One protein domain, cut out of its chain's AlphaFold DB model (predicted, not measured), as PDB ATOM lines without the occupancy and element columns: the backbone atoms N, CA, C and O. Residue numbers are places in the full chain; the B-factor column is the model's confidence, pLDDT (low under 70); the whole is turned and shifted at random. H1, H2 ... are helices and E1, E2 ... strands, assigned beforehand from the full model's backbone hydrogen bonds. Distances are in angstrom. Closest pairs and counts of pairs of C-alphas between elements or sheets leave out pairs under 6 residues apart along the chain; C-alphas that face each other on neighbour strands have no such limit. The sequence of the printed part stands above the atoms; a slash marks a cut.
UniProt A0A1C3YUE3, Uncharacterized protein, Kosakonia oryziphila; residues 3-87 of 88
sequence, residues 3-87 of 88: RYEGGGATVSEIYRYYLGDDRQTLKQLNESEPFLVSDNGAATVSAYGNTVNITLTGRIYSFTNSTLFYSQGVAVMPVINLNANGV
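What this domain is: This is residues 3 to 87 of the 88 residues of an uncharacterized protein of Kosakonia oryziphila (UniProt A0A1C3YUE3). Two small three-stranded sheets stand partly face to face as a loose sandwich, their strands running along the long axis; the small hairpin E6 and E7 lies at one end of it and the loop of residues 5 to 12 at the other, with the short helix H1 off to the side beyond E1. The printed 85 residues hold, along the chain, E1 H1 E2 E3 E4 E5 E6 E7 E8; the class is mostly strand, though just 41 residues are in named elements. The sheets are E3, E4, E8, mixed; E1, E2, E5, antiparallel; and E6, E7, antiparallel. The whole is compact, with a radius of gyration of the C-alphas of 13.5 A, and elongated, spanning 43 by 28 by 18 A.

How they stand to each other: Start at E4, residues 51 to 57, the inner strand: E3, residues 44 to 48, forms an antiparallel hairpin with it, N 46 and O 53 being 2.9 A apart. On E4's parallel neighbour E8, residues 79 to 85, look for O 81, 2.8 A from N 54. In the other three-stranded sheet, the inner strand E2, residues 36 to 38, is antiparallel to E1, residues 14 to 17, with N 17 and O 36 at 2.9 A, and to E5, residues 60 to 63, with N 37 and O 62 at 2.9 A. E5 and E8 are only just apart, at 8.0 A. Residues 3 to 4 pair antiparallel with residues 14 to 15 of E1. In the hairpin of E6, residues 69 to 71, and E7, residues 74 to 76, N 71 and O 74 are 2.9 A apart; E7 runs on into E8 at 40 degrees. H1, residues 26 to 30, is not on either three-stranded sheet; its O i to N i+4 pair is within hydrogen-bond range.

Where its parts are: Find C-alpha 14, where E1 begins, at (30.673, -5.735, 24.963). E4 covers 20.0 A from C-alpha 51, E3 13.8 A, and E8 19.6 A to C-alpha 85 at (42.524, 6.231, 22.640).

The domain as a whole: The C-alphas of Ala 9 and Val 74, the two farthest apart, are 42.8 A from each other. The printed part has no cut, and no link is long. Look with care at residues 5 to 12 and residue 87, where pLDDT is under 70.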
ATOM      1  N   ARG A   3      24.390  -3.727  23.357       78.44
ATOM      2  CA  ARG A   3      25.213  -4.042  24.532       78.44
ATOM      3  C   ARG A   3      24.943  -5.484  24.931       78.44
ATOM      4  O   ARG A   3      23.784  -5.886  25.018       78.44
ATOM      5  N   TYR A   4      26.004  -6.246  25.154       74.69
ATOM      6  CA  TYR A   4      25.929  -7.572  25.749       74.69
ATOM      7  C   TYR A   4      26.543  -7.507  27.144       74.69
ATOM      8  O   TYR A   4      27.736  -7.229  27.289       74.69
ATOM      9  N   GLU A   5      25.718  -7.733  28.163       67.44
ATOM     10  CA  GLU A   5      26.192  -7.955  29.525       67.44
ATOM     11  C   GLU A   5      26.683  -9.402  29.595       67.44
ATOM     12  O   GLU A   5      25.906 -10.348  29.451       67.44
ATOM     13  N   GLY A   6      27.994  -9.594  29.730       57.59
ATOM     14  CA  GLY A   6      28.528 -10.925  29.976       57.59
ATOM     15  C   GLY A   6      28.011 -11.437  31.320       57.59
ATOM     16  O   GLY A   6      27.973 -10.689  32.290       57.59
ATOM     17  N   GLY A   7      27.566 -12.695  31.362       53.50
ATOM     18  CA  GLY A   7      26.776 -13.284  32.453       53.50
ATOM     19  C   GLY A   7      27.493 -13.494  33.797       53.50
ATOM     20  O   GLY A   7      27.310 -14.538  34.416       53.50
ATOM     21  N   GLY A   8      28.315 -12.546  34.256       60.62
ATOM     22  CA  GLY A   8      28.987 -12.582  35.553       60.62
ATOM     23  C   GLY A   8      29.940 -11.404  35.786       60.62
ATOM     24  O   GLY A   8      30.309 -10.686  34.864       60.62
ATOM     25  N   ALA A   9      30.385 -11.246  37.036       58.81
ATOM     26  CA  ALA A   9      31.202 -10.127  37.530       58.81
ATOM     27  C   ALA A   9      32.592  -9.948  36.871       58.81
ATOM     28  O   ALA A   9      33.284  -8.978  37.165       58.81
ATOM     29  N   THR A  10      33.024 -10.876  36.015       60.03
ATOM     30  CA  THR A  10      34.363 -10.890  35.399       60.03
ATOM     31  C   THR A  10      34.359 -10.667  33.889       60.03
ATOM     32  O   THR A  10      35.431 -10.573  33.294       60.03
ATOM     33  N   VAL A  11      33.188 -10.581  33.251       60.59
ATOM     34  CA  VAL A  11      33.107 -10.367  31.803       60.59
ATOM     35  C   VAL A  11      32.856  -8.891  31.538       60.59
ATOM     36  O   VAL A  11      31.810  -8.357  31.899       60.59
ATOM     37  N   SER A  12      33.828  -8.234  30.905       68.00
ATOM     38  CA  SER A  12      33.675  -6.857  30.437       68.00
ATOM     39  C   SER A  12      32.466  -6.741  29.512       68.00
ATOM     40  O   SER A  12      32.208  -7.620  28.686       68.00
ATOM     41  N   GLU A  13      31.724  -5.650  29.655       82.62
ATOM     42  CA  GLU A  13      30.611  -5.329  28.770       82.62
ATOM     43  C   GLU A  13      31.097  -5.229  27.325       82.62
ATOM     44  O   GLU A  13      32.148  -4.650  27.060       82.62
ATOM     45  N   ILE A  14      30.336  -5.794  26.387       89.88
ATOM     46  CA  ILE A  14      30.673  -5.735  24.963       89.88
ATOM     47  C   ILE A  14      29.681  -4.817  24.266       89.88
ATOM     48  O   ILE A  14      28.476  -5.081  24.237       89.88
ATOM     49  N   TYR A  15      30.211  -3.770  23.651       92.06
ATOM     50  CA  TYR A  15      29.475  -2.800  22.861       92.06
ATOM     51  C   TYR A  15      29.719  -3.047  21.379       92.06
ATOM     52  O   TYR A  15      30.860  -3.141  20.929       92.06
ATOM     53  N   ARG A  16      28.632  -3.163  20.617       93.12
ATOM     54  CA  ARG A  16      28.648  -3.397  19.170       93.12
ATOM     55  C   ARG A  16      28.026  -2.214  18.445       93.12
ATOM     56  O   ARG A  16      26.895  -1.806  18.740       93.12
ATOM     57  N   TYR A  17      28.760  -1.677  17.481       92.69
ATOM     58  CA  TYR A  17      28.345  -0.546  16.664       92.69
ATOM     59  C   TYR A  17      28.055  -1.016  15.243       92.69
ATOM     60  O   TYR A  17      28.794  -1.812  14.664       92.69
ATOM     61  N   TYR A  18      26.961  -0.500  14.697       92.19
ATOM     62  CA  TYR A  18      26.416  -0.858  13.393       92.19
ATOM     63  C   TYR A  18      26.150   0.425  12.620       92.19
ATOM     64  O   TYR A  18      25.859   1.458  13.230       92.19
ATOM     65  N   LEU A  19      26.236   0.344  11.298       89.94
ATOM     66  CA  LEU A  19      25.803   1.402  10.398       89.94
ATOM     67  C   LEU A  19      24.424   1.051   9.858       89.94
ATOM     68  O   LEU A  19      24.157  -0.106   9.542       89.94
ATOM     69  N   GLY A  20      23.567   2.053   9.744       87.06
ATOM     70  CA  GLY A  20      22.228   1.874   9.221       87.06
ATOM     71  C   GLY A  20      21.518   3.188   8.981       87.06
ATOM     72  O   GLY A  20      22.003   4.238   9.402       87.06
ATOM     73  N   ASP A  21      20.383   3.119   8.288       82.75
ATOM     74  CA  ASP A  21      19.485   4.266   8.159       82.75
ATOM     75  C   ASP A  21      18.489   4.343   9.329       82.75
ATOM     76  O   ASP A  21      18.260   3.368  10.051       82.75
ATOM     77  N   ASP A  22      17.873   5.514   9.498       79.25
ATOM     78  CA  ASP A  22      16.943   5.808  10.597       79.25
ATOM     79  C   ASP A  22      15.652   4.961  10.577       79.25
ATOM     80  O   ASP A  22      14.858   5.002  11.517       79.25
ATOM     81  N   ARG A  23      15.403   4.208   9.503       81.25
ATOM     82  CA  ARG A  23      14.242   3.328   9.310       81.25
ATOM     83  C   ARG A  23      14.561   1.875   9.660       81.25
ATOM     84  O   ARG A  23      13.633   1.067   9.741       81.25
ATOM     85  N   GLN A  24      15.830   1.517   9.862       82.00
ATOM     86  CA  GLN A  24      16.212   0.163  10.248       82.00
ATOM     87  C   GLN A  24      15.941  -0.095  11.732       82.00
ATOM     88  O   GLN A  24      16.325   0.655  12.625       82.00
ATOM     89  N   THR A  25      15.293  -1.223  12.010       84.19
ATOM     90  CA  THR A  25      15.073  -1.697  13.379       84.19
ATOM     91  C   THR A  25      16.367  -2.249  13.982       84.19
ATOM     92  O   THR A  25      17.223  -2.787  13.278       84.19
ATOM     93  N   LEU A  26      16.482  -2.237  15.315       79.75
ATOM     94  CA  LEU A  26      17.600  -2.886  16.017       79.75
ATOM     95  C   LEU A  26      17.739  -4.377  15.671       79.75
ATOM     96  O   LEU A  26      18.848  -4.903  15.655       79.75
ATOM     97  N   LYS A  27      16.623  -5.060  15.376       82.00
ATOM     98  CA  LYS A  27      16.636  -6.456  14.928       82.00
ATOM     99  C   LYS A  27      17.340  -6.598  13.577       82.00
ATOM    100  O   LYS A  27      18.227  -7.430  13.464       82.00
ATOM    101  N   GLN A  28      16.993  -5.757  12.601       82.06
ATOM    102  CA  GLN A  28      17.630  -5.751  11.279       82.06
ATOM    103  C   GLN A  28      19.115  -5.383  11.365       82.06
ATOM    104  O   GLN A  28      19.936  -5.979  10.679       82.06
ATOM    105  N   LEU A  29      19.485  -4.453  12.250       80.44
ATOM    106  CA  LEU A  29      20.894  -4.130  12.491       80.44
ATOM    107  C   LEU A  29      21.662  -5.317  13.092       80.44
ATOM    108  O   LEU A  29      22.797  -5.561  12.699       80.44
ATOM    109  N   ASN A  30      21.050  -6.097  13.985       77.69
ATOM    110  CA  ASN A  30      21.677  -7.293  14.564       77.69
ATOM    111  C   ASN A  30      21.853  -8.458  13.573       77.69
ATOM    112  O   ASN A  30      22.607  -9.379  13.875       77.69
ATOM    113  N   GLU A  31      21.169  -8.441  12.426       83.62
ATOM    114  CA  GLU A  31      21.397  -9.401  11.336       83.62
ATOM    115  C   GLU A  31      22.648  -9.046  10.509       83.62
ATOM    116  O   GLU A  31      23.156  -9.890   9.774       83.62
ATOM    117  N   SER A  32      23.168  -7.820  10.646       82.44
ATOM    118  CA  SER A  32      24.433  -7.387  10.043       82.44
ATOM    119  C   SER A  32      25.627  -7.620  10.976       82.44
ATOM    120  O   SER A  32      25.469  -7.762  12.189       82.44
ATOM    121  N   GLU A  33      26.842  -7.644  10.425       89.31
ATOM    122  CA  GLU A  33      28.057  -7.688  11.244       89.31
ATOM    123  C   GLU A  33      28.389  -6.294  11.808       89.31
ATOM    124  O   GLU A  33      28.347  -5.303  11.069       89.31
ATOM    125  N   PRO A  34      28.738  -6.178  13.106       93.06
ATOM    126  CA  PRO A  34      29.171  -4.906  13.665       93.06
ATOM    127  C   PRO A  34      30.504  -4.486  13.049       93.06
ATOM    128  O   PRO A  34      31.450  -5.269  12.989       93.06
ATOM    129  N   PHE A  35      30.611  -3.218  12.660       94.25
ATOM    130  CA  PHE A  35      31.854  -2.690  12.095       94.25
ATOM    131  C   PHE A  35      32.872  -2.301  13.182       94.25
ATOM    132  O   PHE A  35      34.057  -2.135  12.895       94.25
ATOM    133  N   LEU A  36      32.413  -2.143  14.429       94.62
ATOM    134  CA  LEU A  36      33.232  -1.832  15.599       94.62
ATOM    135  C   LEU A  36      32.691  -2.572  16.830       94.62
ATOM    136  O   LEU A  36      31.486  -2.566  17.100       94.62
ATOM    137  N   VAL A  37      33.599  -3.187  17.587       94.19
ATOM    138  CA  VAL A  37      33.317  -3.883  18.848       94.19
ATOM    139  C   VAL A  37      34.294  -3.401  19.920       94.19
ATOM    140  O   VAL A  37      35.507  -3.459  19.707       94.19
ATOM    141  N   SER A  38      33.793  -2.948  21.070       93.81
ATOM    142  CA  SER A  38      34.607  -2.393  22.164       93.81
ATOM    143  C   SER A  38      34.081  -2.738  23.556       93.81
ATOM    144  O   SER A  38      32.980  -3.263  23.706       93.81
ATOM    145  N   ASP A  39      34.880  -2.422  24.573       91.62
ATOM    146  CA  ASP A  39      34.493  -2.486  25.989       91.62
ATOM    147  C   ASP A  39      33.762  -1.228  26.491       91.62
ATOM    148  O   ASP A  39      33.206  -1.221  27.587       91.62
ATOM    149  N   ASN A  40      33.749  -0.163  25.686       88.81
ATOM    150  CA  ASN A  40      33.147   1.115  26.039       88.81
ATOM    151  C   ASN A  40      32.041   1.519  25.051       88.81
ATOM    152  O   ASN A  40      32.264   1.554  23.838       88.81
ATOM    153  N   GLY A  41      30.867   1.858  25.587       88.12
ATOM    154  CA  GLY A  41      29.687   2.343  24.863       88.12
ATOM    155  C   GLY A  41      29.681   3.838  24.541       88.12
ATOM    156  O   GLY A  41      28.787   4.314  23.847       88.12
ATOM    157  N   ALA A  42      30.653   4.594  25.052       89.44
ATOM    158  CA  ALA A  42      30.722   6.046  24.931       89.44
ATOM    159  C   ALA A  42      31.500   6.511  23.685       89.44
ATOM    160  O   ALA A  42      32.335   7.414  23.767       89.44
ATOM    161  N   ALA A  43      31.258   5.898  22.521       91.88
ATOM    162  CA  ALA A  43      31.785   6.432  21.266       91.88
ATOM    163  C   ALA A  43      31.115   7.775  20.935       91.88
ATOM    164  O   ALA A  43      29.890   7.890  20.937       91.88
ATOM    165  N   THR A  44      31.913   8.777  20.577       94.25
ATOM    166  CA  THR A  44      31.406   9.998  19.944       94.25
ATOM    167  C   THR A  44      31.398   9.789  18.437       94.25
ATOM    168  O   THR A  44      32.433   9.458  17.857       94.25
ATOM    169  N   VAL A  45      30.240   9.979  17.807       91.56
ATOM    170  CA  VAL A  45      30.039   9.738  16.373       91.56
ATOM    171  C   VAL A  45      29.539  11.012  15.705       91.56
ATOM    172  O   VAL A  45      28.635  11.674  16.207       91.56
ATOM    173  N   SER A  46      30.116  11.339  14.552       92.81
ATOM    174  CA  SER A  46      29.605  12.370  13.648       92.81
ATOM    175  C   SER A  46      29.664  11.871  12.209       92.81
ATOM    176  O   SER A  46      30.539  11.078  11.857       92.81
ATOM    177  N   ALA A  47      28.738  12.328  11.374       88.69
ATOM    178  CA  ALA A  47      28.688  11.973   9.964       88.69
ATOM    179  C   ALA A  47      28.540  13.233   9.108       88.69
ATOM    180  O   ALA A  47      27.769  14.133   9.443       88.69
ATOM    181  N   TYR A  48      29.283  13.292   8.005       86.56
ATOM    182  CA  TYR A  48      29.164  14.339   6.996       86.56
ATOM    183  C   TYR A  48      29.388  13.741   5.606       86.56
ATOM    184  O   TYR A  48      30.427  13.133   5.338       86.56
ATOM    185  N   GLY A  49      28.404  13.904   4.718       87.06
ATOM    186  CA  GLY A  49      28.409  13.250   3.410       87.06
ATOM    187  C   GLY A  49      28.545  11.731   3.554       87.06
ATOM    188  O   GLY A  49      27.775  11.105   4.274       87.06
ATOM    189  N   ASN A  50      29.552  11.150   2.896       89.50
ATOM    190  CA  ASN A  50      29.869   9.718   2.974       89.50
ATOM    191  C   ASN A  50      30.945   9.381   4.029       89.50
ATOM    192  O   ASN A  50      31.532   8.302   3.996       89.50
ATOM    193  N   THR A  51      31.283  10.317   4.922       92.75
ATOM    194  CA  THR A  51      32.327  10.120   5.938       92.75
ATOM    195  C   THR A  51      31.717   9.999   7.326       92.75
ATOM    196  O   THR A  51      30.948  10.862   7.750       92.75
ATOM    197  N   VAL A  52      32.110   8.953   8.049       93.06
ATOM    198  CA  VAL A  52      31.753   8.710   9.449       93.06
ATOM    199  C   VAL A  52      33.010   8.882  10.295       93.06
ATOM    200  O   VAL A  52      33.997   8.176  10.098       93.06
ATOM    201  N   ASN A  53      32.982   9.821  11.237       95.06
ATOM    202  CA  ASN A  53      34.078  10.064  12.171       95.06
ATOM    203  C   ASN A  53      33.695   9.549  13.555       95.06
ATOM    204  O   ASN A  53      32.645   9.906  14.095       95.06
ATOM    205  N   ILE A  54      34.571   8.733  14.131       95.00
ATOM    206  CA  ILE A  54      34.352   8.043  15.396       95.00
ATOM    207  C   ILE A  54      35.521   8.343  16.315       95.00
ATOM    208  O   ILE A  54      36.677   8.153  15.943       95.00
ATOM    209  N   THR A  55      35.217   8.785  17.530       96.00
ATOM    210  CA  THR A  55      36.191   8.875  18.618       96.00
ATOM    211  C   THR A  55      35.772   7.945  19.741       96.00
ATOM    212  O   THR A  55      34.640   8.022  20.217       96.00
ATOM    213  N   LEU A  56      36.680   7.073  20.175       94.88
ATOM    214  CA  LEU A  56      36.433   6.128  21.258       94.88
ATOM    215  C   LEU A  56      37.649   6.060  22.185       94.88
ATOM    216  O   LEU A  56      38.785   5.984  21.724       94.88
ATOM    217  N   THR A  57      37.401   6.052  23.493       93.38
ATOM    218  CA  THR A  57      38.415   5.705  24.499       93.38
ATOM    219  C   THR A  57      38.064   4.347  25.086       93.38
ATOM    220  O   THR A  57      36.926   4.161  25.506       93.38
ATOM    221  N   GLY A  58      38.992   3.398  25.111       90.19
ATOM    222  CA  GLY A  58      38.695   2.029  25.539       90.19
ATOM    223  C   GLY A  58      39.510   0.985  24.792       90.19
ATOM    224  O   GLY A  58      40.381   1.301  23.979       90.19
ATOM    225  N   ARG A  59      39.201  -0.283  25.050       91.19
ATOM    226  CA  ARG A  59      39.697  -1.410  24.267       91.19
ATOM    227  C   ARG A  59      38.789  -1.641  23.065       91.19
ATOM    228  O   ARG A  59      37.576  -1.797  23.195       91.19
ATOM    229  N   ILE A  60      39.401  -1.733  21.891       93.00
ATOM    230  CA  ILE A  60      38.742  -2.184  20.665       93.00
ATOM    231  C   ILE A  60      39.067  -3.663  20.473       93.00
ATOM    232  O   ILE A  60      40.234  -4.042  20.416       93.00
ATOM    233  N   TYR A  61      38.030  -4.491  20.390       92.69
ATOM    234  CA  TYR A  61      38.146  -5.925  20.125       92.69
ATOM    235  C   TYR A  61      38.133  -6.235  18.627       92.69
ATOM    236  O   TYR A  61      38.797  -7.169  18.189       92.69
ATOM    237  N   SER A  62      37.370  -5.467  17.846       94.25
ATOM    238  CA  SER A  62      37.287  -5.613  16.393       94.25
ATOM    239  C   SER A  62      36.934  -4.281  15.742       94.25
ATOM    240  O   SER A  62      36.147  -3.508  16.292       94.25
ATOM    241  N   PHE A  63      37.512  -4.029  14.572       94.62
ATOM    242  CA  PHE A  63      37.204  -2.892  13.717       94.62
ATOM    243  C   PHE A  63      37.379  -3.289  12.249       94.62
ATOM    244  O   PHE A  63      38.375  -3.918  11.890       94.62
ATOM    245  N   THR A  64      36.443  -2.875  11.398       93.75
ATOM    246  CA  THR A  64      36.570  -2.939   9.939       93.75
ATOM    247  C   THR A  64      36.134  -1.621   9.310       93.75
ATOM    248  O   THR A  64      35.126  -1.026   9.693       93.75
ATOM    249  N   ASN A  65      36.893  -1.168   8.314       91.06
ATOM    250  CA  ASN A  65      36.504  -0.078   7.418       91.06
ATOM    251  C   ASN A  65      35.814  -0.592   6.140       91.06
ATOM    252  O   ASN A  65      35.326   0.202   5.342       91.06
ATOM    253  N   SER A  66      35.775  -1.912   5.943       89.94
ATOM    254  CA  SER A  66      35.130  -2.573   4.816       89.94
ATOM    255  C   SER A  66      33.738  -3.028   5.233       89.94
ATOM    256  O   SER A  66      33.505  -4.201   5.518       89.94
ATOM    257  N   THR A  67      32.817  -2.076   5.307       90.12
ATOM    258  CA  THR A  67      31.420  -2.307   5.674       90.12
ATOM    259  C   THR A  67      30.516  -1.484   4.763       90.12
ATOM    260  O   THR A  67      30.925  -0.445   4.244       90.12
ATOM    261  N   LEU A  68      29.297  -1.965   4.542       90.12
ATOM    262  CA  LEU A  68      28.272  -1.267   3.777       90.12
ATOM    263  C   LEU A  68      26.997  -1.182   4.604       90.12
ATOM    264  O   LEU A  68      26.710  -2.061   5.414       90.12
ATOM    265  N   PHE A  69      26.203  -0.152   4.349       88.25
ATOM    266  CA  PHE A  69      24.838  -0.051   4.848       88.25
ATOM    267  C   PHE A  69      23.914   0.392   3.717       88.25
ATOM    268  O   PHE A  69      24.371   0.868   2.678       88.25
ATOM    269  N   TYR A  70      22.610   0.219   3.901       87.06
ATOM    270  CA  TYR A  70      21.620   0.694   2.940       87.06
ATOM    271  C   TYR A  70      20.984   1.976   3.458       87.06
ATOM    272  O   TYR A  70      20.499   2.012   4.584       87.06
ATOM    273  N   SER A  71      20.958   3.009   2.617       85.44
ATOM    274  CA  SER A  71      20.228   4.250   2.868       85.44
ATOM    275  C   SER A  71      19.216   4.452   1.755       85.44
ATOM    276  O   SER A  71      19.585   4.510   0.584       85.44
ATOM    277  N   GLN A  72      17.926   4.496   2.101       86.75
ATOM    278  CA  GLN A  72      16.841   4.635   1.115       86.75
ATOM    279  C   GLN A  72      16.894   3.580  -0.014       86.75
ATOM    280  O   GLN A  72      16.549   3.856  -1.160       86.75
ATOM    281  N   GLY A  73      17.341   2.361   0.308       86.44
ATOM    282  CA  GLY A  73      17.476   1.262  -0.655       86.44
ATOM    283  C   GLY A  73      18.741   1.302  -1.519       86.44
ATOM    284  O   GLY A  73      18.951   0.389  -2.312       86.44
ATOM    285  N   VAL A  74      19.609   2.302  -1.351       88.94
ATOM    286  CA  VAL A  74      20.902   2.396  -2.042       88.94
ATOM    287  C   VAL A  74      22.007   1.874  -1.130       88.94
ATOM    288  O   VAL A  74      22.085   2.267   0.033       88.94
ATOM    289  N   ALA A  75      22.866   0.998  -1.655       89.81
ATOM    290  CA  ALA A  75      24.051   0.535  -0.942       89.81
ATOM    291  C   ALA A  75      25.088   1.665  -0.843       89.81
ATOM    292  O   ALA A  75      25.468   2.265  -1.848       89.81
ATOM    293  N   VAL A  76      25.556   1.933   0.372       90.69
ATOM    294  CA  VAL A  76      26.531   2.975   0.691       90.69
ATOM    295  C   VAL A  76      27.728   2.334   1.379       90.69
ATOM    296  O   VAL A  76      27.576   1.639   2.384       90.69
ATOM    297  N   MET A  77      28.922   2.589   0.847       92.44
ATOM    298  CA  MET A  77      30.191   2.223   1.474       92.44
ATOM    299  C   MET A  77      30.845   3.499   2.022       92.44
ATOM    300  O   MET A  77      31.365   4.295   1.231       92.44
ATOM    301  N   PRO A  78      30.776   3.751   3.338       93.38
ATOM    302  CA  PRO A  78      31.302   4.977   3.911       93.38
ATOM    303  C   PRO A  78      32.819   4.944   4.058       93.38
ATOM    304  O   PRO A  78      33.438   3.893   4.220       93.38
ATOM    305  N   VAL A  79      33.413   6.132   4.090       94.94
ATOM    306  CA  VAL A  79      34.767   6.326   4.612       94.94
ATOM    307  C   VAL A  79      34.666   6.424   6.130       94.94
ATOM    308  O   VAL A  79      33.969   7.297   6.648       94.94
ATOM    309  N   ILE A  80      35.349   5.534   6.852       95.56
ATOM    310  CA  ILE A  80      35.318   5.504   8.318       95.56
ATOM    311  C   ILE A  80      36.652   5.993   8.872       95.56
ATOM    312  O   ILE A  80      37.684   5.347   8.692       95.56
ATOM    313  N   ASN A  81      36.605   7.107   9.599       95.00
ATOM    314  CA  ASN A  81      37.726   7.631  10.366       95.00
ATOM    315  C   ASN A  81      37.557   7.231  11.832       95.00
ATOM    316  O   ASN A  81      36.603   7.652  12.487       95.00
ATOM    317  N   LEU A  82      38.495   6.441  12.351       95.00
ATOM    318  CA  LEU A  82      38.521   6.016  13.747       95.00
ATOM    319  C   LEU A  82      39.695   6.674  14.480       95.00
ATOM    320  O   LEU A  82      40.854   6.414  14.165       95.00
ATOM    321  N   ASN A  83      39.385   7.479  15.493       95.31
ATOM    322  CA  ASN A  83      40.338   7.975  16.479       95.31
ATOM    323  C   ASN A  83      40.156   7.197  17.793       95.31
ATOM    324  O   ASN A  83      39.181   7.409  18.520       95.31
ATOM    325  N   ALA A  84      41.069   6.269  18.073       92.06
ATOM    326  CA  ALA A  84      40.997   5.386  19.231       92.06
ATOM    327  C   ALA A  84      42.070   5.736  20.269       92.06
ATOM    328  O   ALA A  84      43.264   5.687  19.978       92.06
ATOM    329  N   ASN A  85      41.640   6.019  21.499       90.38
ATOM    330  CA  ASN A  85      42.524   6.231  22.640       90.38
ATOM    331  C   ASN A  85      42.513   4.978  23.522       90.38
ATOM    332  O   ASN A  85      41.516   4.672  24.179       90.38
ATOM    333  N   GLY A  86      43.616   4.229  23.523       78.06
ATOM    334  CA  GLY A  86      43.758   3.063  24.391       78.06
ATOM    335  C   GLY A  86      43.846   3.463  25.864       78.06
ATOM    336  O   GLY A  86      44.429   4.491  26.209       78.06
ATOM    337  N   VAL A  87      43.295   2.625  26.738       69.94
ATOM    338  CA  VAL A  87      43.537   2.684  28.187       69.94
ATOM    339  C   VAL A  87      44.725   1.779  28.515       69.94
ATOM    340  O   VAL A  87      44.789   0.652  28.018       69.94
TER     341      VAL A  87